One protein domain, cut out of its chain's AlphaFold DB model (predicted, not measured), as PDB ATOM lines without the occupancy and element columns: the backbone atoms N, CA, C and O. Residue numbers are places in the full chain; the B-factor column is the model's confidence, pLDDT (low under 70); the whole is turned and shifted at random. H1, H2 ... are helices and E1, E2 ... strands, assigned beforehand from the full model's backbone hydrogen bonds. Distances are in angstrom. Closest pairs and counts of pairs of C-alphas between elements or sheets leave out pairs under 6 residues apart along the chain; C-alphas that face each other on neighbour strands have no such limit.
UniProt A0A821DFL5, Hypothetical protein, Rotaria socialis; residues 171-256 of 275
ATOM      1  N   ASP A 171      89.940  37.941  45.670       88.62
ATOM      2  CA  ASP A 171      90.021  39.015  44.672       88.62
ATOM      3  C   ASP A 171      91.392  39.078  43.973       88.62
ATOM      4  O   ASP A 171      91.483  39.305  42.769       88.62
ATOM      5  N   ASP A 172      92.484  38.823  44.689       90.62
ATOM      6  CA  ASP A 172      93.819  38.779  44.079       90.62
ATOM      7  C   ASP A 172      93.969  37.546  43.174       90.62
ATOM      8  O   ASP A 172      94.581  37.608  42.102       90.62
ATOM      9  N   TYR A 173      93.369  36.422  43.580       89.56
ATOM     10  CA  TYR A 173      93.355  35.183  42.811       89.56
ATOM     11  C   TYR A 173      92.510  35.308  41.533       89.56
ATOM     12  O   TYR A 173      92.961  34.894  40.466       89.56
ATOM     13  N   THR A 174      91.309  35.896  41.606       87.94
ATOM     14  CA  THR A 174      90.441  36.153  40.437       87.94
ATOM     15  C   THR A 174      91.102  37.088  39.431       87.94
ATOM     16  O   THR A 174      90.985  36.863  38.228       87.94
ATOM     17  N   ASN A 175      91.838  38.095  39.907       88.69
ATOM     18  CA  ASN A 175      92.559  39.028  39.044       88.69
ATOM     19  C   ASN A 175      93.786  38.391  38.372       88.69
ATOM     20  O   ASN A 175      94.150  38.775  37.260       88.69
ATOM     21  N   SER A 176      94.425  37.421  39.030       89.50
ATOM     22  CA  SER A 176      95.678  36.818  38.556       89.50
ATOM     23  C   SER A 176      95.477  35.561  37.703       89.50
ATOM     24  O   SER A 176      96.333  35.239  36.876       89.50
ATOM     25  N   TYR A 177      94.367  34.840  37.882       88.31
ATOM     26  CA  TYR A 177      94.153  33.525  37.275       88.31
ATOM     27  C   TYR A 177      92.802  33.408  36.570       88.31
ATOM     28  O   TYR A 177      91.770  33.879  37.044       88.31
ATOM     29  N   ARG A 178      92.787  32.689  35.442       87.44
ATOM     30  CA  ARG A 178      91.539  32.314  34.764       87.44
ATOM     31  C   ARG A 178      90.831  31.224  35.562       87.44
ATOM     32  O   ARG A 178      91.351  30.121  35.685       87.44
ATOM     33  N   GLN A 179      89.635  31.532  36.050       85.81
ATOM     34  CA  GLN A 179      88.811  30.597  36.830       85.81
ATOM     35  C   GLN A 179      87.805  29.821  35.982       85.81
ATOM     36  O   GLN A 179      87.289  28.796  36.413       85.81
ATOM     37  N   ILE A 180      87.521  30.313  34.777       87.00
ATOM     38  CA  ILE A 180      86.595  29.686  33.844       87.00
ATOM     39  C   ILE A 180      87.311  29.560  32.510       87.00
ATOM     40  O   ILE A 180      87.817  30.536  31.951       87.00
ATOM     41  N   TRP A 181      87.331  28.342  31.991       88.75
ATOM     42  CA  TRP A 181      87.770  28.063  30.641       88.75
ATOM     43  C   TRP A 181      86.840  27.027  30.022       88.75
ATOM     44  O   TRP A 181      86.397  26.096  30.685       88.75
ATOM     45  N   SER A 182      86.544  27.213  28.744       89.06
ATOM     46  CA  SER A 182      85.833  26.241  27.925       89.06
ATOM     47  C   SER A 182      86.488  26.226  26.555       89.06
ATOM     48  O   SER A 182      86.848  27.295  26.038       89.06
ATOM     49  N   ALA A 183      86.630  25.031  25.984       85.62
ATOM     50  CA  ALA A 183      87.027  24.858  24.592       85.62
ATOM     51  C   ALA A 183      85.960  25.423  23.645       85.62
ATOM     52  O   ALA A 183      86.292  25.928  22.573       85.62
ATOM     53  N   PHE A 184      84.697  25.387  24.076       90.38
ATOM     54  CA  PHE A 184      83.567  25.879  23.312       90.38
ATOM     55  C   PHE A 184      83.435  27.398  23.409       90.38
ATOM     56  O   PHE A 184      83.610  28.010  24.470       90.38
ATOM     57  N   THR A 185      83.113  28.010  22.278       89.69
ATOM     58  CA  THR A 185      82.676  29.409  22.180       89.69
ATOM     59  C   THR A 185      81.205  29.579  22.540       89.69
ATOM     60  O   THR A 185      80.847  30.594  23.134       89.69
ATOM     61  N   GLU A 186      80.390  28.573  22.227       90.25
ATOM     62  CA  GLU A 186      78.936  28.552  22.364       90.25
ATOM     63  C   GLU A 186      78.489  27.184  22.908       90.25
ATOM     64  O   GLU A 186      79.184  26.188  22.697       90.25
ATOM     65  N   PRO A 187      77.371  27.099  23.650       90.88
ATOM     66  CA  PRO A 187      76.854  25.812  24.104       90.88
ATOM     67  C   PRO A 187      76.438  24.937  22.913       90.88
ATOM     68  O   PRO A 187      75.954  25.437  21.898       90.88
ATOM     69  N   LEU A 188      76.587  23.618  23.056       92.31
ATOM     70  CA  LEU A 188      76.022  22.670  22.096       92.31
ATOM     71  C   LEU A 188      74.484  22.738  22.110       92.31
ATOM     72  O   LEU A 188      73.899  23.021  23.160       92.31
ATOM     73  N   PRO A 189      73.819  22.443  20.977       94.75
ATOM     74  CA  PRO A 189      72.375  22.242  20.960       94.75
ATOM     75  C   PRO A 189      71.948  21.178  21.977       94.75
ATOM     76  O   PRO A 189      72.646  20.186  22.168       94.75
ATOM     77  N   TYR A 190      70.775  21.344  22.588       93.25
ATOM     78  CA  TYR A 190      70.275  20.437  23.631       93.25
ATOM     79  C   TYR A 190      70.045  18.995  23.183       93.25
ATOM     80  O   TYR A 190      69.829  18.147  24.028       93.25
ATOM     81  N   ASN A 191      70.038  18.705  21.889       94.69
ATOM     82  CA  ASN A 191      69.928  17.353  21.354       94.69
ATOM     83  C   ASN A 191      71.274  16.765  20.908       94.69
ATOM     84  O   ASN A 191      71.304  15.636  20.424       94.69
ATOM     85  N   VAL A 192      72.381  17.494  21.103       94.69
ATOM     86  CA  VAL A 192      73.747  17.053  20.797       94.69
ATOM     87  C   VAL A 192      74.562  16.929  22.077       94.69
ATOM     88  O   VAL A 192      74.661  17.869  22.861       94.69
ATOM     89  N   TYR A 193      75.212  15.786  22.257       91.81
ATOM     90  CA  TYR A 193      76.117  15.552  23.375       91.81
ATOM     91  C   TYR A 193      77.542  15.259  22.888       91.81
ATOM     92  O   TYR A 193      77.739  14.569  21.888       91.81
ATOM     93  N   LEU A 194      78.545  15.806  23.585       92.50
ATOM     94  CA  LEU A 194      79.962  15.556  23.314       92.50
ATOM     95  C   LEU A 194      80.429  14.347  24.133       92.50
ATOM     96  O   LEU A 194      80.716  14.470  25.320       92.50
ATOM     97  N   LEU A 195      80.544  13.194  23.478       92.38
ATOM     98  CA  LEU A 195      80.978  11.936  24.091       92.38
ATOM     99  C   LEU A 195      82.483  11.861  24.311       92.38
ATOM    100  O   LEU A 195      82.962  11.275  25.278       92.38
ATOM    101  N   THR A 196      83.250  12.364  23.352       93.44
ATOM    102  CA  THR A 196      84.707  12.317  23.404       93.44
ATOM    103  C   THR A 196      85.245  13.611  22.851       93.44
ATOM    104  O   THR A 196      84.870  14.027  21.755       93.44
ATOM    105  N   PHE A 197      86.148  14.213  23.607       93.06
ATOM    106  CA  PHE A 197      87.023  15.263  23.134       93.06
ATOM    107  C   PHE A 197      88.415  14.944  23.661       93.06
ATOM    108  O   PHE A 197      88.721  15.224  24.818       93.06
ATOM    109  N   ASP A 198      89.208  14.279  22.827       93.06
ATOM    110  CA  ASP A 198      90.534  13.802  23.203       93.06
ATOM    111  C   ASP A 198      91.592  14.376  22.265       93.06
ATOM    112  O   ASP A 198      91.376  14.493  21.056       93.06
ATOM    113  N   GLN A 199      92.734  14.756  22.825       92.06
ATOM    114  CA  GLN A 199      93.872  15.224  22.049       92.06
ATOM    115  C   GLN A 199      94.835  14.057  21.855       92.06
ATOM    116  O   GLN A 199      95.413  13.553  22.813       92.06
ATOM    117  N   LEU A 200      95.029  13.661  20.598       89.44
ATOM    118  CA  LEU A 200      95.974  12.614  20.216       89.44
ATOM    119  C   LEU A 200      97.391  13.252  20.102       89.44
ATOM    120  O   LEU A 200      97.808  13.948  21.032       89.44
ATOM    121  N   PRO A 201      98.192  13.101  19.022       88.38
ATOM    122  CA  PRO A 201      99.378  13.941  18.847       88.38
ATOM    123  C   PRO A 201      99.072  15.445  18.841       88.38
ATOM    124  O   PRO A 201      97.931  15.885  18.675       88.38
ATOM    125  N   ALA A 202     100.125  16.262  18.947       84.38
ATOM    126  CA  ALA A 202     100.000  17.714  18.900       84.38
ATOM    127  C   ALA A 202      99.185  18.162  17.669       84.38
ATOM    128  O   ALA A 202      99.629  17.993  16.534       84.38
ATOM    129  N   LYS A 203      98.029  18.795  17.935       88.25
ATOM    130  CA  LYS A 203      97.053  19.355  16.973       88.25
ATOM    131  C   LYS A 203      96.079  18.370  16.310       88.25
ATOM    132  O   LYS A 203      95.324  18.805  15.446       88.25
ATOM    133  N   ILE A 204      96.050  17.103  16.715       93.06
ATOM    134  CA  ILE A 204      95.022  16.150  16.276       93.06
ATOM    135  C   ILE A 204      94.035  15.949  17.422       93.06
ATOM    136  O   ILE A 204      94.442  15.657  18.546       93.06
ATOM    137  N   PHE A 205      92.747  16.114  17.131       94.06
ATOM    138  CA  PHE A 205      91.673  15.944  18.103       94.06
ATOM    139  C   PHE A 205      90.691  14.888  17.614       94.06
ATOM    140  O   PHE A 205      90.213  14.962  16.482       94.06
ATOM    141  N   LEU A 206      90.377  13.935  18.484       95.19
ATOM    142  CA  LEU A 206      89.310  12.970  18.295       95.19
ATOM    143  C   LEU A 206      88.038  13.519  18.934       95.19
ATOM    144  O   LEU A 206      87.986  13.765  20.143       95.19
ATOM    145  N   ILE A 207      87.014  13.706  18.109       95.19
ATOM    146  CA  ILE A 207      85.730  14.263  18.519       95.19
ATOM    147  C   ILE A 207      84.654  13.220  18.243       95.19
ATOM    148  O   ILE A 207      84.513  12.754  17.116       95.19
ATOM    149  N   ARG A 208      83.873  12.874  19.268       95.50
ATOM    150  CA  ARG A 208      82.643  12.093  19.112       95.50
ATOM    151  C   ARG A 208      81.479  12.912  19.627       95.50
ATOM    152  O   ARG A 208      81.465  13.302  20.793       95.50
ATOM    153  N   VAL A 209      80.512  13.139  18.754       94.75
ATOM    154  CA  VAL A 209      79.234  13.761  19.087       94.75
ATOM    155  C   VAL A 209      78.122  12.751  18.873       94.75
ATOM    156  O   VAL A 209      78.237  11.864  18.029       94.75
ATOM    157  N   GLU A 210      77.048  12.878  19.635       94.12
ATOM    158  CA  GLU A 210      75.861  12.049  19.473       94.12
ATOM    159  C   GLU A 210      74.594  12.886  19.467       94.12
ATOM    160  O   GLU A 210      74.500  13.893  20.170       94.12
ATOM    161  N   HIS A 211      73.603  12.412  18.717       95.12
ATOM    162  CA  HIS A 211      72.220  12.800  18.918       95.12
ATOM    163  C   HIS A 211      71.608  11.837  19.934       95.12
ATOM    164  O   HIS A 211      71.449  10.654  19.636       95.12
ATOM    165  N   TYR A 212      71.330  12.308  21.147       92.94
ATOM    166  CA  TYR A 212      70.976  11.422  22.265       92.94
ATOM    167  C   TYR A 212      69.471  11.300  22.525       92.94
ATOM    168  O   TYR A 212      69.082  10.593  23.455       92.94
ATOM    169  N   PHE A 213      68.649  11.951  21.698       94.19
ATOM    170  CA  PHE A 213      67.202  11.748  21.614       94.19
ATOM    171  C   PHE A 213      66.873  10.761  20.496       94.19
ATOM    172  O   PHE A 213      67.456  10.835  19.408       94.19
ATOM    173  N   GLU A 214      65.924   9.872  20.752       92.12
ATOM    174  CA  GLU A 214      65.394   8.927  19.774       92.12
ATOM    175  C   GLU A 214      64.363   9.555  18.848       92.12
ATOM    176  O   GLU A 214      63.844  10.645  19.091       92.12
ATOM    177  N   LEU A 215      64.052   8.851  17.760       91.06
ATOM    178  CA  LEU A 215      63.009   9.265  16.837       91.06
ATOM    179  C   LEU A 215      61.660   9.333  17.570       91.06
ATOM    180  O   LEU A 215      61.243   8.363  18.192       91.06
ATOM    181  N   ASN A 216      60.960  10.463  17.439       90.88
ATOM    182  CA  ASN A 216      59.653  10.720  18.062       90.88
ATOM    183  C   ASN A 216      59.641  10.695  19.605       90.88
ATOM    184  O   ASN A 216      58.568  10.588  20.193       90.88
ATOM    185  N   GLU A 217      60.799  10.792  20.260       89.44
ATOM    186  CA  GLU A 217      60.887  10.855  21.727       89.44
ATOM    187  C   GLU A 217      60.462  12.231  22.273       89.44
ATOM    188  O   GLU A 217      59.815  12.314  23.312       89.44
ATOM    189  N   ASP A 218      60.798  13.307  21.556       94.12
ATOM    190  CA  ASP A 218      60.481  14.699  21.873       94.12
ATOM    191  C   ASP A 218      60.119  15.475  20.593       94.12
ATOM    192  O   ASP A 218      60.786  15.363  19.561       94.12
ATOM    193  N   GLU A 219      59.074  16.305  20.635       93.00
ATOM    194  CA  GLU A 219      58.567  17.016  19.449       93.00
ATOM    195  C   GLU A 219      59.570  18.007  18.830       93.00
ATOM    196  O   GLU A 219      59.460  18.362  17.646       93.00
ATOM    197  N   ILE A 220      60.526  18.495  19.620       93.88
ATOM    198  CA  ILE A 220      61.510  19.503  19.222       93.88
ATOM    199  C   ILE A 220      62.887  18.854  19.100       93.88
ATOM    200  O   ILE A 220      63.537  18.991  18.063       93.88
ATOM    201  N   PHE A 221      63.322  18.143  20.137       95.25
ATOM    202  CA  PHE A 221      64.697  17.678  20.290       95.25
ATOM    203  C   PHE A 221      64.987  16.348  19.589       95.25
ATOM    204  O   PHE A 221      66.154  16.026  19.387       95.25
ATOM    205  N   SER A 222      63.969  15.624  19.115       95.44
ATOM    206  CA  SER A 222      64.159  14.451  18.244       95.44
ATOM    207  C   SER A 222      64.399  14.791  16.768       95.44
ATOM    208  O   SER A 222      64.569  13.889  15.948       95.44
ATOM    209  N   LYS A 223      64.368  16.075  16.391       95.38
ATOM    210  CA  LYS A 223      64.541  16.516  14.999       95.38
ATOM    211  C   LYS A 223      66.024  16.682  14.633       95.38
ATOM    212  O   LYS A 223      66.827  17.002  15.509       95.38
ATOM    213  N   PRO A 224      66.389  16.553  13.339       95.38
ATOM    214  CA  PRO A 224      67.748  16.820  12.879       95.38
ATOM    215  C   PRO A 224      68.241  18.209  13.292       95.38
ATOM    216  O   PRO A 224      67.497  19.190  13.242       95.38
ATOM    217  N   VAL A 225      69.521  18.291  13.643       95.38
ATOM    218  CA  VAL A 225      70.187  19.523  14.070       95.38
ATOM    219  C   VAL A 225      71.516  19.676  13.347       95.38
ATOM    220  O   VAL A 225      72.201  18.695  13.061       95.38
ATOM    221  N   GLN A 226      71.872  20.919  13.043       94.50
ATOM    222  CA  GLN A 226      73.146  21.283  12.434       94.50
ATOM    223  C   GLN A 226      73.871  22.274  13.338       94.50
ATOM    224  O   GLN A 226      73.248  23.149  13.939       94.50
ATOM    225  N   PHE A 227      75.189  22.137  13.428       93.12
ATOM    226  CA  PHE A 227      76.059  23.060  14.145       93.12
ATOM    227  C   PHE A 227      77.430  23.099  13.468       93.12
ATOM    228  O   PHE A 227      77.835  22.149  12.797       93.12
ATOM    229  N   ASP A 228      78.136  24.212  13.632       93.31
ATOM    230  CA  ASP A 228      79.420  24.447  12.977       93.31
ATOM    231  C   ASP A 228      80.578  24.132  13.936       93.31
ATOM    232  O   ASP A 228      80.757  24.779  14.972       93.31
ATOM    233  N   LEU A 229      81.387  23.128  13.581       93.25
ATOM    234  CA  LEU A 229      82.549  22.711  14.371       93.25
ATOM    235  C   LEU A 229      83.633  23.793  14.449       93.25
ATOM    236  O   LEU A 229      84.294  23.922  15.480       93.25
ATOM    237  N   GLN A 230      83.829  24.580  13.389       94.31
ATOM    238  CA  GLN A 230      84.813  25.657  13.387       94.31
ATOM    239  C   GLN A 230      84.385  26.792  14.319       94.31
ATOM    240  O   GLN A 230      85.236  27.324  15.034       94.31
ATOM    241  N   ILE A 231      83.100  27.151  14.351       93.81
ATOM    242  CA  ILE A 231      82.574  28.123  15.318       93.81
ATOM    243  C   ILE A 231      82.771  27.580  16.732       93.81
ATOM    244  O   ILE A 231      83.389  28.261  17.557       93.81
ATOM    245  N   LEU A 232      82.334  26.342  16.982       93.00
ATOM    246  CA  LEU A 232      82.374  25.701  18.295       93.00
ATOM    247  C   LEU A 232      83.798  25.645  18.871       93.00
ATOM    248  O   LEU A 232      84.022  26.057  20.008       93.00
ATOM    249  N   PHE A 233      84.772  25.199  18.076       92.25
ATOM    250  CA  PHE A 233      86.159  24.994  18.507       92.25
ATOM    251  C   PHE A 233      87.107  26.145  18.155       92.25
ATOM    252  O   PHE A 233      88.326  25.993  18.251       92.25
ATOM    253  N   ASN A 234      86.588  27.328  17.812       91.88
ATOM    254  CA  ASN A 234      87.402  28.470  17.379       91.88
ATOM    255  C   ASN A 234      88.514  28.853  18.381       91.88
ATOM    256  O   ASN A 234      89.586  29.313  17.991       91.88
ATOM    257  N   ARG A 235      88.303  28.618  19.686       90.94
ATOM    258  CA  ARG A 235      89.307  28.873  20.741       90.94
ATOM    259  C   ARG A 235      90.555  27.994  20.635       90.94
ATOM    260  O   ARG A 235      91.593  28.369  21.177       90.94
ATOM    261  N   LEU A 236      90.461  26.846  19.967       90.31
ATOM    262  CA  LEU A 236      91.572  25.919  19.741       90.31
ATOM    263  C   LEU A 236      92.344  26.229  18.450       90.31
ATOM    264  O   LEU A 236      93.430  25.691  18.239       90.31
ATOM    265  N   GLY A 237      91.810  27.123  17.613       90.94
ATOM    266  CA  GLY A 237      92.400  27.547  16.351       90.94
ATOM    267  C   GLY A 237      91.560  27.162  15.134       90.94
ATOM    268  O   GLY A 237      90.399  26.765  15.228       90.94
ATOM    269  N   LYS A 238      92.166  27.322  13.955       94.31
ATOM    270  CA  LYS A 238      91.530  26.996  12.677       94.31
ATOM    271  C   LYS A 238      91.630  25.495  12.405       94.31
ATOM    272  O   LYS A 238      92.733  24.949  12.409       94.31
ATOM    273  N   ILE A 239      90.498  24.868  12.108       94.88
ATOM    274  CA  ILE A 239      90.413  23.490  11.630       94.88
ATOM    275  C   ILE A 239      90.962  23.468  10.200       94.88
ATOM    276  O   ILE A 239      90.443  24.143   9.310       94.88
ATOM    277  N   SER A 240      92.063  22.746   9.990       95.06
ATOM    278  CA  SER A 240      92.685  22.600   8.669       95.06
ATOM    279  C   SER A 240      92.108  21.440   7.866       95.06
ATOM    280  O   SER A 240      92.097  21.501   6.641       95.06
ATOM    281  N   GLU A 241      91.660  20.393   8.554       94.62
ATOM    282  CA  GLU A 241      91.183  19.144   7.975       94.62
ATOM    283  C   GLU A 241      90.134  18.529   8.904       94.62
ATOM    284  O   GLU A 241      90.239  18.646  10.127       94.62
ATOM    285  N   LEU A 242      89.127  17.892   8.312       95.25
ATOM    286  CA  LEU A 242      88.115  17.108   9.004       95.25
ATOM    287  C   LEU A 242      88.011  15.765   8.280       95.25
ATOM    288  O   LEU A 242      87.791  15.741   7.070       95.25
ATOM    289  N   LEU A 243      88.157  14.668   9.018       95.38
ATOM    290  CA  LEU A 243      88.026  13.315   8.492       95.38
ATOM    291  C   LEU A 243      87.008  12.553   9.338       95.38
ATOM    292  O   LEU A 243      87.193  12.396  10.542       95.38
ATOM    293  N   GLU A 244      85.932  12.089   8.706       96.50
ATOM    294  CA  GLU A 244      84.929  11.259   9.367       96.50
ATOM    295  C   GLU A 244      85.373   9.792   9.362       96.50
ATOM    296  O   GLU A 244      85.710   9.220   8.320       96.50
ATOM    297  N   LEU A 245      85.379   9.184  10.544       95.75
ATOM    298  CA  LEU A 245      85.864   7.830  10.780       95.75
ATOM    299  C   LEU A 245      84.743   6.958  11.356       95.75
ATOM    300  O   LEU A 245      83.727   7.439  11.855       95.75
ATOM    301  N   THR A 246      84.936   5.644  11.310       95.56
ATOM    302  CA  THR A 246      84.111   4.694  12.062       95.56
ATOM    303  C   THR A 246      84.204   4.952  13.570       95.56
ATOM    304  O   THR A 246      85.173   5.528  14.061       95.56
ATOM    305  N   LEU A 247      83.224   4.469  14.345       94.38
ATOM    306  CA  LEU A 247      83.180   4.673  15.804       94.38
ATOM    307  C   LEU A 247      84.479   4.243  16.520       94.38
ATOM    308  O   LEU A 247      84.892   4.872  17.500       94.38
ATOM    309  N   GLY A 248      85.120   3.189  16.004       93.31
ATOM    310  CA  GLY A 248      86.384   2.642  16.497       93.31
ATOM    311  C   GLY A 248      87.639   3.418  16.089       93.31
ATOM    312  O   GLY A 248      88.723   2.960  16.432       93.31
ATOM    313  N   ASP A 249      87.511   4.550  15.386       91.88
ATOM    314  CA  ASP A 249      88.625   5.433  14.996       91.88
ATOM    315  C   ASP A 249      89.694   4.742  14.119       91.88
ATOM    316  O   ASP A 249      90.883   5.036  14.188       91.88
ATOM    317  N   ASN A 250      89.293   3.750  13.314       94.12
ATOM    318  CA  ASN A 250      90.236   2.876  12.603       94.12
ATOM    319  C   ASN A 250      90.020   2.770  11.088       94.12
ATOM    320  O   ASN A 250      90.808   2.110  10.412       94.12
ATOM    321  N   LEU A 251      88.960   3.376  10.552       95.88
ATOM    322  CA  LEU A 251      88.628   3.327   9.129       95.88
ATOM    323  C   LEU A 251      87.888   4.614   8.726       95.88
ATOM    324  O   LEU A 251      86.957   5.001   9.434       95.88
ATOM    325  N   PRO A 252      88.235   5.267   7.602       96.56
ATOM    326  CA  PRO A 252      87.420   6.339   7.037       96.56
ATOM    327  C   PRO A 252      85.994   5.881   6.749       96.56
ATOM    328  O   PRO A 252      85.787   4.812   6.171       96.56
ATOM    329  N   LEU A 253      84.992   6.687   7.115       94.25
ATOM    330  CA  LEU A 253      83.589   6.313   6.905       94.25
ATOM    331  C   LEU A 253      83.292   6.063   5.418       94.25
ATOM    332  O   LEU A 253      82.569   5.125   5.085       94.25
ATOM    333  N   SER A 254      83.928   6.830   4.531       93.75
ATOM    334  CA  SER A 254      83.853   6.673   3.073       93.75
ATOM    335  C   SER A 254      84.332   5.309   2.561       93.75
ATOM    336  O   SER A 254      83.977   4.906   1.456       93.75
ATOM    337  N   GLU A 255      85.147   4.595   3.338       95.31
ATOM    338  CA  GLU A 255      85.670   3.270   2.994       95.31
ATOM    339  C   GLU A 255      84.854   2.126   3.621       95.31
ATOM    340  O   GLU A 255      85.083   0.954   3.303       95.31
ATOM    341  N   MET A 256      83.882   2.435   4.489       93.75
ATOM    342  CA  MET A 256      83.038   1.430   5.129       93.75
ATOM    343  C   MET A 256      82.171   0.705   4.092       93.75
ATOM    344  O   MET A 256      81.362   1.306   3.386       93.75
TER     345      MET A 256
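What this domain is: This is residues 171 to 256 of the 275 residues of the protein "Hypothetical protein" of Rotaria socialis (UniProt A0A821DFL5). This loose, flat domain has little regular structure: one two-stranded hairpin, E1 and E2, amid long loops, with residues 171 to 181, including H1, sticking out as a free arm. The 86 printed residues run H1, E1, E2, H2, a mixed class with 25 residues in named elements; E1 and E2 are antiparallel. The radius of gyration of the C-alphas is 16.5 A, and the spans are 52 by 37 by 19 A.

Where its parts are: H1, residues 171 to 176, begins at C-alpha 171 (90.021, 39.015, 44.672). E1, residues 192 to 199, is 20.2 A long and E2, residues 205 to 211, 19.7 A. H2, residues 229 to 232, ends at C-alpha 232 (82.374, 25.701, 18.295).

How they stand to each other: E1 bends by 51 degrees at residue 195. The hairpin's directions differ by 167 degrees; N 193 and O 210 are 2.9 A apart, within hydrogen-bond range. H2 and E1 are apart. H1 has every O i to N i+4 pair within range; H2 is too short for one.

The domain as a whole: The printed part has no cut. Links H1 to E1 and E2 to H2 are long. No printed residue is under 70 in pLDDT.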